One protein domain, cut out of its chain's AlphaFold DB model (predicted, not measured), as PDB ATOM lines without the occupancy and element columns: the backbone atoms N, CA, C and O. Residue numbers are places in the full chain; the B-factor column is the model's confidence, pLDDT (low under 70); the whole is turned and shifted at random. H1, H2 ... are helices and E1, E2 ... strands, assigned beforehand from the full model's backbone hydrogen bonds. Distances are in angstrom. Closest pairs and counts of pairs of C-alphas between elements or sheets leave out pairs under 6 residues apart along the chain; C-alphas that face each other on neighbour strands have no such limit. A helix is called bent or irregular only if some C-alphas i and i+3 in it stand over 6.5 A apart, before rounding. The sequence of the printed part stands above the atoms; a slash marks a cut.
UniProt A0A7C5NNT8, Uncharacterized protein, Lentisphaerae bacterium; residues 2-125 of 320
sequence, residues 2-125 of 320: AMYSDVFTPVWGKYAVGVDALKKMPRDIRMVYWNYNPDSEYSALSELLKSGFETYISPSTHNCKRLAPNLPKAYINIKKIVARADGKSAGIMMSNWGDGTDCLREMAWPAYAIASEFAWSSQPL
ATOM      1  N   ALA A   2     162.973 192.838 146.260       33.47
ATOM      2  CA  ALA A   2     162.672 191.509 145.724       33.47
ATOM      3  C   ALA A   2     163.925 190.645 145.896       33.47
ATOM      4  O   ALA A   2     164.951 190.923 145.282       33.47
ATOM      5  N   MET A   3     163.868 189.663 146.791       30.89
ATOM      6  CA  MET A   3     164.938 188.686 146.951       30.89
ATOM      7  C   MET A   3     164.701 187.575 145.929       30.89
ATOM      8  O   MET A   3     163.710 186.856 146.016       30.89
ATOM      9  N   TYR A   4     165.577 187.474 144.931       41.38
ATOM     10  CA  TYR A   4     165.615 186.319 144.041       41.38
ATOM     11  C   TYR A   4     166.299 185.181 144.801       41.38
ATOM     12  O   TYR A   4     167.488 185.259 145.097       41.38
ATOM     13  N   SER A   5     165.527 184.166 145.171       41.41
ATOM     14  CA  SER A   5     166.046 182.903 145.680       41.41
ATOM     15  C   SER A   5     165.674 181.839 144.666       41.41
ATOM     16  O   SER A   5     164.487 181.670 144.376       41.41
ATOM     17  N   ASP A   6     166.662 181.092 144.178       47.56
ATOM     18  CA  ASP A   6     166.406 179.769 143.619       47.56
ATOM     19  C   ASP A   6     165.813 178.935 144.754       47.56
ATOM     20  O   ASP A   6     166.519 178.437 145.632       47.56
ATOM     21  N   VAL A   7     164.484 178.860 144.831       48.53
ATOM     22  CA  VAL A   7     163.845 177.905 145.728       48.53
ATOM     23  C   VAL A   7     164.225 176.531 145.184       48.53
ATOM     24  O   VAL A   7     163.743 176.114 144.134       48.53
ATOM     25  N   PHE A   8     165.120 175.849 145.905       48.44
ATOM     26  CA  PHE A   8     165.708 174.539 145.581       48.44
ATOM     27  C   PHE A   8     164.673 173.420 145.349       48.44
ATOM     28  O   PHE A   8     165.015 172.319 144.925       48.44
ATOM     29  N   THR A   9     163.399 173.705 145.604       55.97
ATOM     30  CA  THR A   9     162.243 172.866 145.299       55.97
ATOM     31  C   THR A   9     161.369 173.565 144.255       55.97
ATOM     32  O   THR A   9     160.390 174.223 144.628       55.97
ATOM     33  N   PRO A  10     161.696 173.477 142.953       65.88
ATOM     34  CA  PRO A  10     160.827 174.037 141.927       65.88
ATOM     35  C   PRO A  10     159.455 173.348 141.999       65.88
ATOM     36  O   PRO A  10     159.348 172.199 142.420       65.88
ATOM     37  N   VAL A  11     158.371 174.018 141.613       70.06
ATOM     38  CA  VAL A  11     157.046 173.357 141.582       70.06
ATOM     39  C   VAL A  11     156.817 172.568 140.282       70.06
ATOM     40  O   VAL A  11     155.831 171.844 140.175       70.06
ATOM     41  N   TRP A  12     157.762 172.635 139.331       71.75
ATOM     42  CA  TRP A  12     157.844 171.817 138.109       71.75
ATOM     43  C   TRP A  12     159.292 171.378 137.812       71.75
ATOM     44  O   TRP A  12     160.248 171.902 138.374       71.75
ATOM     45  N   GLY A  13     159.468 170.402 136.917       70.81
ATOM     46  CA  GLY A  13     160.784 169.884 136.528       70.81
ATOM     47  C   GLY A  13     161.242 168.654 137.322       70.81
ATOM     48  O   GLY A  13     160.481 168.042 138.063       70.81
ATOM     49  N   LYS A  14     162.507 168.259 137.129       65.94
ATOM     50  CA  LYS A  14     163.057 166.972 137.606       65.94
ATOM     51  C   LYS A  14     163.040 166.803 139.135       65.94
ATOM     52  O   LYS A  14     162.993 165.675 139.611       65.94
ATOM     53  N   TYR A  15     163.067 167.903 139.885       67.81
ATOM     54  CA  TYR A  15     163.102 167.913 141.355       67.81
ATOM     55  C   TYR A  15     161.845 168.558 141.949       67.81
ATOM     56  O   TYR A  15     161.904 169.210 142.991       67.81
ATOM     57  N   ALA A  16     160.717 168.442 141.240       75.06
ATOM     58  CA  ALA A  16     159.519 169.181 141.586       75.06
ATOM     59  C   ALA A  16     158.823 168.665 142.845       75.06
ATOM     60  O   ALA A  16     158.604 167.465 142.988       75.06
ATOM     61  N   VAL A  17     158.362 169.585 143.694       75.19
ATOM     62  CA  VAL A  17     157.434 169.270 144.804       75.19
ATOM     63  C   VAL A  17     155.960 169.255 144.374       75.19
ATOM     64  O   VAL A  17     155.083 168.931 145.172       75.19
ATOM     65  N   GLY A  18     155.691 169.579 143.104       75.44
ATOM     66  CA  GLY A  18     154.364 169.593 142.493       75.44
ATOM     67  C   GLY A  18     153.577 170.885 142.732       75.44
ATOM     68  O   GLY A  18     153.789 171.611 143.703       75.44
ATOM     69  N   VAL A  19     152.626 171.162 141.834       76.06
ATOM     70  CA  VAL A  19     151.805 172.388 141.846       76.06
ATOM     71  C   VAL A  19     150.912 172.474 143.089       76.06
ATOM     72  O   VAL A  19     150.614 173.568 143.557       76.06
ATOM     73  N   ASP A  20     150.542 171.348 143.707       80.38
ATOM     74  CA  ASP A  20     149.767 171.345 144.955       80.38
ATOM     75  C   ASP A  20     150.486 172.032 146.124       80.38
ATOM     76  O   ASP A  20     149.826 172.597 147.004       80.38
ATOM     77  N   ALA A  21     151.825 172.056 146.120       83.19
ATOM     78  CA  ALA A  21     152.608 172.775 147.122       83.19
ATOM     79  C   ALA A  21     152.317 174.287 147.112       83.19
ATOM     80  O   ALA A  21     152.379 174.925 148.165       83.19
ATOM     81  N   LEU A  22     151.895 174.846 145.968       82.31
ATOM     82  CA  LEU A  22     151.523 176.257 145.828       82.31
ATOM     83  C   LEU A  22     150.397 176.675 146.777       82.31
ATOM     84  O   LEU A  22     150.343 177.830 147.190       82.31
ATOM     85  N   LYS A  23     149.514 175.747 147.176       84.25
ATOM     86  CA  LYS A  23     148.425 176.024 148.130       84.25
ATOM     87  C   LYS A  23     148.939 176.443 149.511       84.25
ATOM     88  O   LYS A  23     148.206 177.088 150.252       84.25
ATOM     89  N   LYS A  24     150.173 176.062 149.857       87.12
ATOM     90  CA  LYS A  24     150.813 176.346 151.149       87.12
ATOM     91  C   LYS A  24     151.763 177.546 151.092       87.12
ATOM     92  O   LYS A  24     152.315 177.917 152.124       87.12
ATOM     93  N   MET A  25     151.988 178.124 149.911       86.12
ATOM     94  CA  MET A  25     152.943 179.217 149.724       86.12
ATOM     95  C   MET A  25     152.280 180.593 149.931       86.12
ATOM     96  O   MET A  25     151.123 180.773 149.539       86.12
ATOM     97  N   PRO A  26     152.999 181.576 150.510       87.81
ATOM     98  CA  PRO A  26     152.550 182.967 150.573       87.81
ATOM     99  C   PRO A  26     152.201 183.523 149.187       87.81
ATOM    100  O   PRO A  26     152.942 183.311 148.231       87.81
ATOM    101  N   ARG A  27     151.065 184.221 149.064       85.75
ATOM    102  CA  ARG A  27     150.514 184.680 147.768       85.75
ATOM    103  C   ARG A  27     151.224 185.888 147.161       85.75
ATOM    104  O   ARG A  27     150.999 186.195 145.997       85.75
ATOM    105  N   ASP A  28     152.061 186.554 147.937       88.12
ATOM    106  CA  ASP A  28     152.901 187.680 147.531       88.12
ATOM    107  C   ASP A  28     154.219 187.243 146.864       88.12
ATOM    108  O   ASP A  28     154.971 188.080 146.362       88.12
ATOM    109  N   ILE A  29     154.494 185.936 146.803       88.44
ATOM    110  CA  ILE A  29     155.609 185.388 146.030       88.44
ATOM    111  C   ILE A  29     155.311 185.527 144.534       88.44
ATOM    112  O   ILE A  29     154.236 185.176 144.057       88.44
ATOM    113  N   ARG A  30     156.306 185.980 143.772       87.88
ATOM    114  CA  ARG A  30     156.272 185.970 142.307       87.88
ATOM    115  C   ARG A  30     156.969 184.729 141.789       87.88
ATOM    116  O   ARG A  30     158.079 184.413 142.212       87.88
ATOM    117  N   MET A  31     156.325 184.046 140.860       88.12
ATOM    118  CA  MET A  31     156.823 182.801 140.295       88.12
ATOM    119  C   MET A  31     157.569 183.075 138.995       88.12
ATOM    120  O   MET A  31     157.155 183.923 138.208       88.12
ATOM    121  N   VAL A  32     158.651 182.343 138.744       90.88
ATOM    122  CA  VAL A  32     159.401 182.421 137.483       90.88
ATOM    123  C   VAL A  32     159.397 181.053 136.823       90.88
ATOM    124  O   VAL A  32     160.160 180.172 137.209       90.88
ATOM    125  N   TYR A  33     158.537 180.867 135.822       90.81
ATOM    126  CA  TYR A  33     158.474 179.641 135.038       90.81
ATOM    127  C   TYR A  33     159.624 179.562 134.038       90.81
ATOM    128  O   TYR A  33     159.591 180.218 132.999       90.81
ATOM    129  N   TRP A  34     160.626 178.736 134.322       89.69
ATOM    130  CA  TRP A  34     161.732 178.470 133.410       89.69
ATOM    131  C   TRP A  34     161.537 177.135 132.689       89.69
ATOM    132  O   TRP A  34     161.285 176.097 133.309       89.69
ATOM    133  N   ASN A  35     161.660 177.165 131.364       88.94
ATOM    134  CA  ASN A  35     161.768 175.979 130.522       88.94
ATOM    135  C   ASN A  35     162.459 176.360 129.212       88.94
ATOM    136  O   ASN A  35     161.965 177.193 128.452       88.94
ATOM    137  N   TYR A  36     163.610 175.745 128.958       90.62
ATOM    138  CA  TYR A  36     164.453 176.069 127.808       90.62
ATOM    139  C   TYR A  36     164.237 175.106 126.640       90.62
ATOM    140  O   TYR A  36     164.771 175.313 125.556       90.62
ATOM    141  N   ASN A  37     163.467 174.034 126.818       87.56
ATOM    142  CA  ASN A  37     163.133 173.168 125.701       87.56
ATOM    143  C   ASN A  37     161.950 173.754 124.919       87.56
ATOM    144  O   ASN A  37     161.008 174.269 125.520       87.56
ATOM    145  N   PRO A  38     161.986 173.718 123.574       85.00
ATOM    146  CA  PRO A  38     160.897 174.202 122.736       85.00
ATOM    147  C   PRO A  38     159.732 173.197 122.691       85.00
ATOM    148  O   PRO A  38     159.394 172.675 121.622       85.00
ATOM    149  N   ASP A  39     159.114 172.936 123.840       83.69
ATOM    150  CA  ASP A  39     158.057 171.935 124.012       83.69
ATOM    151  C   ASP A  39     156.789 172.278 123.216       83.69
ATOM    152  O   ASP A  39     156.592 173.411 122.768       83.69
ATOM    153  N   SER A  40     155.918 171.294 122.991       80.62
ATOM    154  CA  SER A  40     154.632 171.500 122.312       80.62
ATOM    155  C   SER A  40     153.582 172.156 123.214       80.62
ATOM    156  O   SER A  40     152.839 173.006 122.732       80.62
ATOM    157  N   GLU A  41     153.523 171.798 124.503       79.50
ATOM    158  CA  GLU A  41     152.332 172.086 125.322       79.50
ATOM    159  C   GLU A  41     152.575 172.802 126.662       79.50
ATOM    160  O   GLU A  41     151.600 173.302 127.223       79.50
ATOM    161  N   TYR A  42     153.816 172.920 127.169       88.88
ATOM    162  CA  TYR A  42     154.175 173.615 128.431       88.88
ATOM    163  C   TYR A  42     153.074 173.526 129.524       88.88
ATOM    164  O   TYR A  42     152.562 174.541 130.010       88.88
ATOM    165  N   SER A  43     152.636 172.312 129.873       87.38
ATOM    166  CA  SER A  43     151.481 172.078 130.762       87.38
ATOM    167  C   SER A  43     151.649 172.732 132.137       87.38
ATOM    168  O   SER A  43     150.749 173.430 132.601       87.38
ATOM    169  N   ALA A  44     152.843 172.620 132.721       86.94
ATOM    170  CA  ALA A  44     153.184 173.227 134.007       86.94
ATOM    171  C   ALA A  44     153.014 174.759 134.028       86.94
ATOM    172  O   ALA A  44     152.569 175.309 135.033       86.94
ATOM    173  N   LEU A  45     153.291 175.456 132.917       90.81
ATOM    174  CA  LEU A  45     153.033 176.898 132.821       90.81
ATOM    175  C   LEU A  45     151.536 177.193 132.952       90.81
ATOM    176  O   LEU A  45     151.145 178.151 133.607       90.81
ATOM    177  N   SER A  46     150.680 176.354 132.371       91.06
ATOM    178  CA  SER A  46     149.226 176.558 132.461       91.06
ATOM    179  C   SER A  46     148.695 176.374 133.861       91.06
ATOM    180  O   SER A  46     147.810 177.111 134.282       91.06
ATOM    181  N   GLU A  47     149.198 175.368 134.561       88.94
ATOM    182  CA  GLU A  47     148.826 175.102 135.945       88.94
ATOM    183  C   GLU A  47     149.283 176.246 136.849       88.94
ATOM    184  O   GLU A  47     148.505 176.736 137.667       88.94
ATOM    185  N   LEU A  48     150.501 176.745 136.627       88.94
ATOM    186  CA  LEU A  48     151.032 177.889 137.351       88.94
ATOM    187  C   LEU A  48     150.210 179.160 137.099       88.94
ATOM    188  O   LEU A  48     149.806 179.814 138.056       88.94
ATOM    189  N   LEU A  49     149.858 179.466 135.849       91.62
ATOM    190  CA  LEU A  49     148.998 180.612 135.522       91.62
ATOM    191  C   LEU A  49     147.596 180.487 136.148       91.62
ATOM    192  O   LEU A  49     147.030 181.479 136.600       91.62
ATOM    193  N   LYS A  50     147.039 179.270 136.233       91.69
ATOM    194  CA  LYS A  50     145.746 179.001 136.894       91.69
ATOM    195  C   LYS A  50     145.809 179.090 138.421       91.69
ATOM    196  O   LYS A  50     144.773 179.256 139.058       91.69
ATOM    197  N   SER A  51     146.995 178.970 139.018       88.94
ATOM    198  CA  SER A  51     147.169 178.963 140.476       88.94
ATOM    199  C   SER A  51     146.941 180.331 141.140       88.94
ATOM    200  O   SER A  51     146.814 180.397 142.368       88.94
ATOM    201  N   GLY A  52     146.886 181.406 140.343       87.44
ATOM    202  CA  GLY A  52     146.673 182.785 140.793       87.44
ATOM    203  C   GLY A  52     147.938 183.511 141.260       87.44
ATOM    204  O   GLY A  52     147.842 184.639 141.730       87.44
ATOM    205  N   PHE A  53     149.113 182.884 141.152       90.56
ATOM    206  CA  PHE A  53     150.391 183.541 141.418       90.56
ATOM    207  C   PHE A  53     150.791 184.470 140.268       90.56
ATOM    208  O   PHE A  53     150.702 184.095 139.094       90.56
ATOM    209  N   GLU A  54     151.312 185.654 140.600       92.25
ATOM    210  CA  GLU A  54     151.956 186.519 139.611       92.25
ATOM    211  C   GLU A  54     153.163 185.773 139.021       92.25
ATOM    212  O   GLU A  54     154.101 185.415 139.734       92.25
ATOM    213  N   THR A  55     153.107 185.488 137.720       92.12
ATOM    214  CA  THR A  55     154.030 184.563 137.055       92.12
ATOM    215  C   THR A  55     154.787 185.264 135.939       92.12
ATOM    216  O   THR A  55     154.183 185.803 135.018       92.12
ATOM    217  N   TYR A  56     156.109 185.194 135.977       94.94
ATOM    218  CA  TYR A  56     157.006 185.554 134.887       94.94
ATOM    219  C   TYR A  56     157.403 184.284 134.141       94.94
ATOM    220  O   TYR A  56     157.514 183.214 134.737       94.94
ATOM    221  N   ILE A  57     157.646 184.393 132.841       95.00
ATOM    222  CA  ILE A  57     158.225 183.304 132.049       95.00
ATOM    223  C   ILE A  57     159.710 183.560 131.823       95.00
ATOM    224  O   ILE A  57     160.133 184.702 131.663       95.00
ATOM    225  N   SER A  58     160.508 182.498 131.790       95.25
ATOM    226  CA  SER A  58     161.947 182.568 131.576       95.25
ATOM    227  C   SER A  58     162.395 181.627 130.454       95.25
ATOM    228  O   SER A  58     162.735 180.467 130.707       95.25
ATOM    229  N   PRO A  59     162.371 182.103 129.195       95.56
ATOM    230  CA  PRO A  59     163.068 181.450 128.094       95.56
ATOM    231  C   PRO A  59     164.583 181.659 128.195       95.56
ATOM    232  O   PRO A  59     165.061 182.515 128.945       95.56
ATOM    233  N   SER A  60     165.352 180.906 127.404       94.50
ATOM    234  CA  SER A  60     166.817 181.023 127.368       94.50
ATOM    235  C   SER A  60     167.337 181.692 126.099       94.50
ATOM    236  O   SER A  60     166.773 181.553 125.018       94.50
ATOM    237  N   THR A  61     168.487 182.358 126.219       94.88
ATOM    238  CA  THR A  61     169.309 182.786 125.077       94.88
ATOM    239  C   THR A  61     169.961 181.608 124.346       94.88
ATOM    240  O   THR A  61     170.447 181.783 123.236       94.88
ATOM    241  N   HIS A  62     169.968 180.405 124.939       92.62
ATOM    242  CA  HIS A  62     170.623 179.199 124.420       92.62
ATOM    243  C   HIS A  62     172.136 179.337 124.196       92.62
ATOM    244  O   HIS A  62     172.704 178.732 123.285       92.62
ATOM    245  N   ASN A  63     172.804 180.105 125.054       90.00
ATOM    246  CA  ASN A  63     174.246 180.348 125.020       90.00
ATOM    247  C   ASN A  63     175.079 179.289 125.775       90.00
ATOM    248  O   ASN A  63     176.238 179.057 125.438       90.00
ATOM    249  N   CYS A  64     174.492 178.653 126.792       86.50
ATOM    250  CA  CYS A  64     175.174 177.719 127.686       86.50
ATOM    251  C   CYS A  64     175.858 176.573 126.922       86.50
ATOM    252  O   CYS A  64     175.296 176.017 125.967       86.50
ATOM    253  N   LYS A  65     177.078 176.224 127.360       82.69
ATOM    254  CA  LYS A  65     177.950 175.199 126.762       82.69
ATOM    255  C   LYS A  65     178.254 175.401 125.267       82.69
ATOM    256  O   LYS A  65     178.493 174.420 124.572       82.69
ATOM    257  N   ARG A  66     178.292 176.636 124.755       86.12
ATOM    258  CA  ARG A  66     178.612 176.930 123.341       86.12
ATOM    259  C   ARG A  66     179.599 178.085 123.195       86.12
ATOM    260  O   ARG A  66     179.857 178.799 124.155       86.12
ATOM    261  N   LEU A  67     180.129 178.265 121.983       86.62
ATOM    262  CA  LEU A  67     180.930 179.440 121.605       86.62
ATOM    263  C   LEU A  67     180.053 180.630 121.193       86.62
ATOM    264  O   LEU A  67     180.426 181.777 121.425       86.62
ATOM    265  N   ALA A  68     178.884 180.337 120.621       91.00
ATOM    266  CA  ALA A  68     177.842 181.287 120.258       91.00
ATOM    267  C   ALA A  68     176.458 180.689 120.589       91.00
ATOM    268  O   ALA A  68     176.317 179.462 120.634       91.00
ATOM    269  N   PRO A  69     175.426 181.508 120.853       92.88
ATOM    270  CA  PRO A  69     174.101 180.998 121.171       92.88
ATOM    271  C   PRO A  69     173.436 180.288 119.995       92.88
ATOM    272  O   PRO A  69     173.612 180.680 118.845       92.88
ATOM    273  N   ASN A  70     172.609 179.284 120.292       93.69
ATOM    274  CA  ASN A  70     171.763 178.650 119.282       93.69
ATOM    275  C   ASN A  70     170.502 179.501 119.057       93.69
ATOM    276  O   ASN A  70     169.485 179.322 119.739       93.69
ATOM    277  N   LEU A  71     170.580 180.454 118.124       95.88
ATOM    278  CA  LEU A  71     169.498 181.414 117.882       95.88
ATOM    279  C   LEU A  71     168.212 180.784 117.329       95.88
ATOM    280  O   LEU A  71     167.148 181.202 117.791       95.88
ATOM    281  N   PRO A  72     168.227 179.767 116.441       95.31
ATOM    282  CA  PRO A  72     166.984 179.107 116.049       95.31
ATOM    283  C   PRO A  72     166.276 178.450 117.235       95.31
ATOM    284  O   PRO A  72     165.056 178.561 117.374       95.31
ATOM    285  N   LYS A  73     167.033 177.801 118.130       94.00
ATOM    286  CA  LYS A  73     166.460 177.185 119.330       94.00
ATOM    287  C   LYS A  73     165.904 178.240 120.285       94.00
ATOM    288  O   LYS A  73     164.780 178.066 120.753       94.00
ATOM    289  N   ALA A  74     166.622 179.346 120.494       95.88
ATOM    290  CA  ALA A  74     166.128 180.485 121.269       95.88
ATOM    291  C   ALA A  74     164.848 181.073 120.679       95.88
ATOM    292  O   ALA A  74     163.867 181.235 121.397       95.88
ATOM    293  N   TYR A  75     164.809 181.296 119.366       97.44
ATOM    294  CA  TYR A  75     163.626 181.803 118.682       97.44
ATOM    295  C   TYR A  75     162.404 180.917 118.891       97.44
ATOM    296  O   TYR A  75     161.339 181.414 119.252       97.44
ATOM    297  N   ILE A  76     162.543 179.601 118.721       96.06
ATOM    298  CA  ILE A  76     161.422 178.676 118.908       96.06
ATOM    299  C   ILE A  76     161.026 178.587 120.388       96.06
ATOM    300  O   ILE A  76     159.831 178.595 120.687       96.06
ATOM    301  N   ASN A  77     161.988 178.516 121.316       95.75
ATOM    302  CA  ASN A  77     161.703 178.476 122.751       95.75
ATOM    303  C   ASN A  77     160.920 179.723 123.190       95.75
ATOM    304  O   ASN A  77     159.812 179.579 123.707       95.75
ATOM    305  N   ILE A  78     161.433 180.919 122.880       97.12
ATOM    306  CA  ILE A  78     160.796 182.212 123.171       97.12
ATOM    307  C   ILE A  78     159.409 182.288 122.524       97.12
ATOM    308  O   ILE A  78     158.422 182.524 123.216       97.12
ATOM    309  N   LYS A  79     159.306 182.032 121.214       96.12
ATOM    310  CA  LYS A  79     158.033 182.095 120.484       96.12
ATOM    311  C   LYS A  79     156.961 181.243 121.156       96.12
ATOM    312  O   LYS A  79     155.843 181.705 121.367       96.12
ATOM    313  N   LYS A  80     157.285 179.985 121.465       95.56
ATOM    314  CA  LYS A  80     156.288 179.048 121.982       95.56
ATOM    315  C   LYS A  80     155.915 179.332 123.437       95.56
ATOM    316  O   LYS A  80     154.738 179.237 123.768       95.56
ATOM    317  N   ILE A  81     156.874 179.681 124.298       95.00
ATOM    318  CA  ILE A  81     156.580 179.954 125.712       95.00
ATOM    319  C   ILE A  81     155.778 181.252 125.877       95.00
ATOM    320  O   ILE A  81     154.841 181.288 126.671       95.00
ATOM    321  N   VAL A  82     156.072 182.282 125.074       95.12
ATOM    322  CA  VAL A  82     155.308 183.538 125.056       95.12
ATOM    323  C   VAL A  82     153.899 183.304 124.522       95.12
ATOM    324  O   VAL A  82     152.929 183.702 125.166       95.12
ATOM    325  N   ALA A  83     153.763 182.584 123.404       93.88
ATOM    326  CA  ALA A  83     152.452 182.212 122.872       93.88
ATOM    327  C   ALA A  83     151.633 181.402 123.888       93.88
ATOM    328  O   ALA A  83     150.425 181.581 123.995       93.88
ATOM    329  N   ARG A  84     152.288 180.537 124.671       94.56
ATOM    330  CA  ARG A  84     151.616 179.778 125.725       94.56
ATOM    331  C   ARG A  84     151.140 180.648 126.879       94.56
ATOM    332  O   ARG A  84     150.080 180.368 127.441       94.56
ATOM    333  N   ALA A  85     151.941 181.637 127.264       94.19
ATOM    334  CA  ALA A  85     151.592 182.559 128.331       94.19
ATOM    335  C   ALA A  85     150.360 183.399 127.972       94.19
ATOM    336  O   ALA A  85     149.592 183.725 128.872       94.19
ATOM    337  N   ASP A  86     150.143 183.692 126.681       92.06
ATOM    338  CA  ASP A  86     148.898 184.284 126.161       92.06
ATOM    339  C   ASP A  86     148.498 185.565 126.923       92.06
ATOM    340  O   ASP A  86     147.370 185.729 127.379       92.06
ATOM    341  N   GLY A  87     149.488 186.425 127.193       92.31
ATOM    342  CA  GLY A  87     149.313 187.671 127.950       92.31
ATOM    343  C   GLY A  87     149.012 187.511 129.449       92.31
ATOM    344  O   GLY A  87     148.842 188.511 130.137       92.31
ATOM    345  N   LYS A  88     148.957 186.283 129.983       95.06
ATOM    346  CA  LYS A  88     148.650 186.007 131.403       95.06
ATOM    347  C   LYS A  88     149.880 186.048 132.309       95.06
ATOM    348  O   LYS A  88     149.736 186.083 133.527       95.06
ATOM    349  N   SER A  89     151.087 186.014 131.742       94.94
ATOM    350  CA  SER A  89     152.324 186.242 132.495       94.94
ATOM    351  C   SER A  89     152.558 187.734 132.727       94.94
ATOM    352  O   SER A  89     152.319 188.534 131.828       94.94
ATOM    353  N   ALA A  90     153.144 188.094 133.866       94.75
ATOM    354  CA  ALA A  90     153.527 189.463 134.203       94.75
ATOM    355  C   ALA A  90     154.690 190.005 133.350       94.75
ATOM    356  O   ALA A  90     154.853 191.215 133.214       94.75
ATOM    357  N   GLY A  91     155.506 189.124 132.766       94.50
ATOM    358  CA  GLY A  91     156.598 189.524 131.887       94.50
ATOM    359  C   GLY A  91     157.545 188.383 131.535       94.50
ATOM    360  O   GLY A  91     157.341 187.229 131.927       94.50
ATOM    361  N   ILE A  92     158.603 188.735 130.804       95.56
ATOM    362  CA  ILE A  92     159.648 187.818 130.345       95.56
ATOM    363  C   ILE A  92     160.959 188.133 131.071       95.56
ATOM    364  O   ILE A  92     161.436 189.265 131.040       95.56
ATOM    365  N   MET A  93     161.567 187.120 131.683       95.56
ATOM    366  CA  MET A  93     162.902 187.176 132.279       95.56
ATOM    367  C   MET A  93     163.859 186.308 131.464       95.56
ATOM    368  O   MET A  93     163.855 185.087 131.591       95.56
ATOM    369  N   MET A  94     164.682 186.912 130.611       95.69
ATOM    370  CA  MET A  94     165.597 186.145 129.761       95.69
ATOM    371  C   MET A  94     166.724 185.497 130.563       95.69
ATOM    372  O   MET A  94     167.502 186.175 131.230       95.69
ATOM    373  N   SER A  95     166.842 184.177 130.434       94.19
ATOM    374  CA  SER A  95     167.901 183.388 131.054       94.19
ATOM    375  C   SER A  95     169.133 183.298 130.151       94.19
ATOM    376  O   SER A  95     169.105 182.652 129.097       94.19
ATOM    377  N   ASN A  96     170.234 183.910 130.590       92.19
ATOM    378  CA  ASN A  96     171.544 183.841 129.946       92.19
ATOM    379  C   ASN A  96     172.536 183.119 130.864       92.19
ATOM    380  O   ASN A  96     173.141 183.730 131.743       92.19
ATOM    381  N   TRP A  97     172.661 181.807 130.685       89.31
ATOM    382  CA  TRP A  97     173.398 180.938 131.603       89.31
ATOM    383  C   TRP A  97     174.892 180.924 131.300       89.31
ATOM    384  O   TRP A  97     175.301 180.804 130.148       89.31
ATOM    385  N   GLY A  98     175.714 181.015 132.341       80.38
ATOM    386  CA  GLY A  98     177.171 181.036 132.224       80.38
ATOM    387  C   GLY A  98     177.828 179.658 132.179       80.38
ATOM    388  O   GLY A  98     179.055 179.603 132.132       80.38
ATOM    389  N   ASP A  99     177.075 178.551 132.215       78.81
ATOM    390  CA  ASP A  99     177.697 177.240 132.423       78.81
ATOM    391  C   ASP A  99     178.650 176.892 131.278       78.81
ATOM    392  O   ASP A  99     178.300 176.835 130.091       78.81
ATOM    393  N   GLY A 100     179.897 176.651 131.670       69.75
ATOM    394  CA  GLY A 100     180.996 176.411 130.756       69.75
ATOM    395  C   GLY A 100     181.778 177.652 130.318       69.75
ATOM    396  O   GLY A 100     182.847 177.465 129.755       69.75
ATOM    397  N   THR A 101     181.300 178.866 130.611       64.62
ATOM    398  CA  THR A 101     181.982 180.178 130.497       64.62
ATOM    399  C   THR A 101     182.534 180.581 129.123       64.62
ATOM    400  O   THR A 101     183.283 181.548 129.037       64.62
ATOM    401  N   ASP A 102     182.192 179.874 128.042       78.31
ATOM    402  CA  ASP A 102     182.864 180.072 126.746       78.31
ATOM    403  C   ASP A 102     182.057 180.914 125.746       78.31
ATOM    404  O   ASP A 102     182.608 181.413 124.765       78.31
ATOM    405  N   CYS A 103     180.764 181.130 125.982       87.56
ATOM    406  CA  CYS A 103     179.982 182.056 125.169       87.56
ATOM    407  C   CYS A 103     180.142 183.469 125.730       87.56
ATOM    408  O   CYS A 103     179.812 183.711 126.891       87.56
ATOM    409  N   LEU A 104     180.624 184.403 124.908       89.19
ATOM    410  CA  LEU A 104     180.715 185.802 125.317       89.19
ATOM    411  C   LEU A 104     179.311 186.379 125.510       89.19
ATOM    412  O   LEU A 104     178.413 186.123 124.705       89.19
ATOM    413  N   ARG A 105     179.126 187.180 126.563       89.62
ATOM    414  CA  ARG A 105     177.839 187.799 126.919       89.62
ATOM    415  C   ARG A 105     177.229 188.560 125.743       89.62
ATOM    416  O   ARG A 105     176.024 188.494 125.516       89.62
ATOM    417  N   GLU A 106     178.076 189.229 124.976       93.38
ATOM    418  CA  GLU A 106     177.743 190.082 123.834       93.38
ATOM    419  C   GLU A 106     177.045 189.293 122.730       93.38
ATOM    420  O   GLU A 106     176.198 189.821 122.013       93.38
ATOM    421  N   MET A 107     177.328 187.995 122.629       94.25
ATOM    422  CA  MET A 107     176.699 187.137 121.633       94.25
ATOM    423  C   MET A 107     175.203 186.921 121.896       94.25
ATOM    424  O   MET A 107     174.501 186.467 120.996       94.25
ATOM    425  N   ALA A 108     174.701 187.241 123.096       95.00
ATOM    426  CA  ALA A 108     173.308 187.033 123.486       95.00
ATOM    427  C   ALA A 108     172.345 188.146 123.030       95.00
ATOM    428  O   ALA A 108     171.131 187.936 123.068       95.00
ATOM    429  N   TRP A 109     172.843 189.302 122.567       97.50
ATOM    430  CA  TRP A 109     171.995 190.433 122.157       97.50
ATOM    431  C   TRP A 109     170.889 190.086 121.143       97.50
ATOM    432  O   TRP A 109     169.749 190.501 121.375       97.50
ATOM    433  N   PRO A 110     171.137 189.277 120.091       97.94
ATOM    434  CA  PRO A 110     170.075 188.884 119.169       97.94
ATOM    435  C   PRO A 110     168.930 188.123 119.859       97.94
ATOM    436  O   PRO A 110     167.769 188.308 119.509       97.94
ATOM    437  N   ALA A 111     169.218 187.308 120.880       97.69
ATOM    438  CA  ALA A 111     168.181 186.592 121.626       97.69
ATOM    439  C   ALA A 111     167.318 187.534 122.481       97.69
ATOM    440  O   ALA A 111     166.114 187.312 122.612       97.69
ATOM    441  N   TYR A 112     167.896 188.610 123.023       97.88
ATOM    442  CA  TYR A 112     167.123 189.646 123.715       97.88
ATOM    443  C   TYR A 112     166.229 190.431 122.751       97.88
ATOM    444  O   TYR A 112     165.085 190.735 123.093       97.88
ATOM    445  N   ALA A 113     166.703 190.702 121.531       97.88
ATOM    446  CA  ALA A 113     165.880 191.306 120.485       97.88
ATOM    447  C   ALA A 113     164.713 190.390 120.084       97.88
ATOM    448  O   ALA A 113     163.586 190.856 119.954       97.88
ATOM    449  N   ILE A 114     164.953 189.078 119.996       98.38
ATOM    450  CA  ILE A 114     163.894 188.087 119.778       98.38
ATOM    451  C   ILE A 114     162.845 188.130 120.894       98.38
ATOM    452  O   ILE A 114     161.652 188.196 120.612       98.38
ATOM    453  N   ALA A 115     163.269 188.117 122.158       97.62
ATOM    454  CA  ALA A 115     162.347 188.218 123.290       97.62
ATOM    455  C   ALA A 115     161.539 189.518 123.269       97.62
ATOM    456  O   ALA A 115     160.343 189.495 123.539       97.62
ATOM    457  N   SER A 116     162.181 190.624 122.893       96.69
ATOM    458  CA  SER A 116     161.542 191.932 122.759       96.69
ATOM    459  C   SER A 116     160.467 191.922 121.668       96.69
ATOM    460  O   SER A 116     159.346 192.359 121.914       96.69
ATOM    461  N   GLU A 117     160.761 191.350 120.499       97.31
ATOM    462  CA  GLU A 117     159.792 191.222 119.403       97.31
ATOM    463  C   GLU A 117     158.530 190.481 119.861       97.31
ATOM    464  O   GLU A 117     157.419 190.969 119.671       97.31
ATOM    465  N   PHE A 118     158.685 189.336 120.530       96.44
ATOM    466  CA  PHE A 118     157.539 188.568 121.022       96.44
ATOM    467  C   PHE A 118     156.836 189.204 122.229       96.44
ATOM    468  O   PHE A 118     155.670 188.900 122.465       96.44
ATOM    469  N   ALA A 119     157.509 190.071 122.990       93.62
ATOM    470  CA  ALA A 119     156.905 190.783 124.115       93.62
ATOM    471  C   ALA A 119     156.024 191.961 123.672       93.62
ATOM    472  O   ALA A 119     154.990 192.211 124.287       93.62
ATOM    473  N   TRP A 120     156.444 192.698 122.636       92.69
ATOM    474  CA  TRP A 120     155.796 193.949 122.223       92.69
ATOM    475  C   TRP A 120     154.943 193.835 120.959       92.69
ATOM    476  O   TRP A 120     154.011 194.622 120.791       92.69
ATOM    477  N   SER A 121     155.249 192.903 120.055       92.00
ATOM    478  CA  SER A 121     154.591 192.829 118.751       92.00
ATOM    479  C   SER A 121     153.366 191.920 118.778       92.00
ATOM    480  O   SER A 121     153.442 190.747 119.141       92.00
ATOM    481  N   SER A 122     152.230 192.436 118.305       88.62
ATOM    482  CA  SER A 122     151.041 191.621 118.017       88.62
ATOM    483  C   SER A 122     151.193 190.786 116.740       88.62
ATOM    484  O   SER A 122     150.441 189.835 116.530       88.62
ATOM    485  N   GLN A 123     152.171 191.121 115.889       92.62
ATOM    486  CA  GLN A 123     152.494 190.406 114.655       92.62
ATOM    487  C   GLN A 123     154.012 190.201 114.550       92.62
ATOM    488  O   GLN A 123     154.679 190.923 113.804       92.62
ATOM    489  N   PRO A 124     154.572 189.232 115.299       93.88
ATOM    490  CA  PRO A 124     156.010 189.014 115.338       93.88
ATOM    491  C   PRO A 124     156.608 188.746 113.954       93.88
ATOM    492  O   PRO A 124     156.087 187.935 113.179       93.88
ATOM    493  N   LEU A 125     157.731 189.399 113.660       97.12
ATOM    494  CA  LEU A 125     158.493 189.191 112.430       97.12
ATOM    495  C   LEU A 125     158.995 187.745 112.287       97.12
ATOM    496  O   LEU A 125     159.182 187.015 113.259       97.12
TER     497      LEU A 125
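This is residues 2 to 125 of the 320 residues of an uncharacterized protein of Lentisphaerae bacterium (UniProt A0A7C5NNT8). A small core of two short parallel strands, E1 and E2, has H2 and H3 packed on it, with the longer H4 side by side with H3. H1 lies at one end of the longest axis, and much of the rest is loop. The printed part has 124 residues, in the order H1, E1, H2, E2, H3, H4; it is mostly helix, with under half of its residues in named elements. It is compact, with a radius of gyration of the C-alphas of 14.8 A, spanning 42 by 35 by 28 A.

After residues 2 to 18, find C-alpha 19 at (151.805, 172.388, 141.846), where H1 begins, running to residue 24. E1 is residues 31 to 34, H2 43 to 50 and E2 55 to 58. H3, residues 71 to 85, is 20.8 A long. H4, residues 105 to 120, is 23.4 A long and ends at (155.796, 193.949, 122.223); it is irregular, C-alphas 107 and 110 being 7.3 A apart.

Look first at E1 and E2, parallel neighbours with N 33 and O 56 at 2.8 A. E1, H2 and E2 form a strand-helix-strand unit, a helix between two parallel neighbour strands, with a right-handed crossover. H2 and H3 touch, closest at C-alphas 45 and 85, 7.4 A, H3 with residues 84 to 85 alone. H3 and H4 touch at C-alphas 78 and 115, 6.2 A, the same way at a shallow tilt of 33 degrees, only just short of steep. H1 and H4 are apart. In H2 and H3 every O i to N i+4 pair is within hydrogen-bond range; H4 has 9 of 12, and H1 0 of 2 but 3 of 3 O i to N i+3.

The C-alphas of Lys 24 and Leu 67, the two farthest apart, are 42.3 A apart. The printed part has no cut; the links E2 to H3 and H3 to H4 are long. Look for pLDDT under 70 at residues 2 to 10, 14 to 15 and 100 to 101.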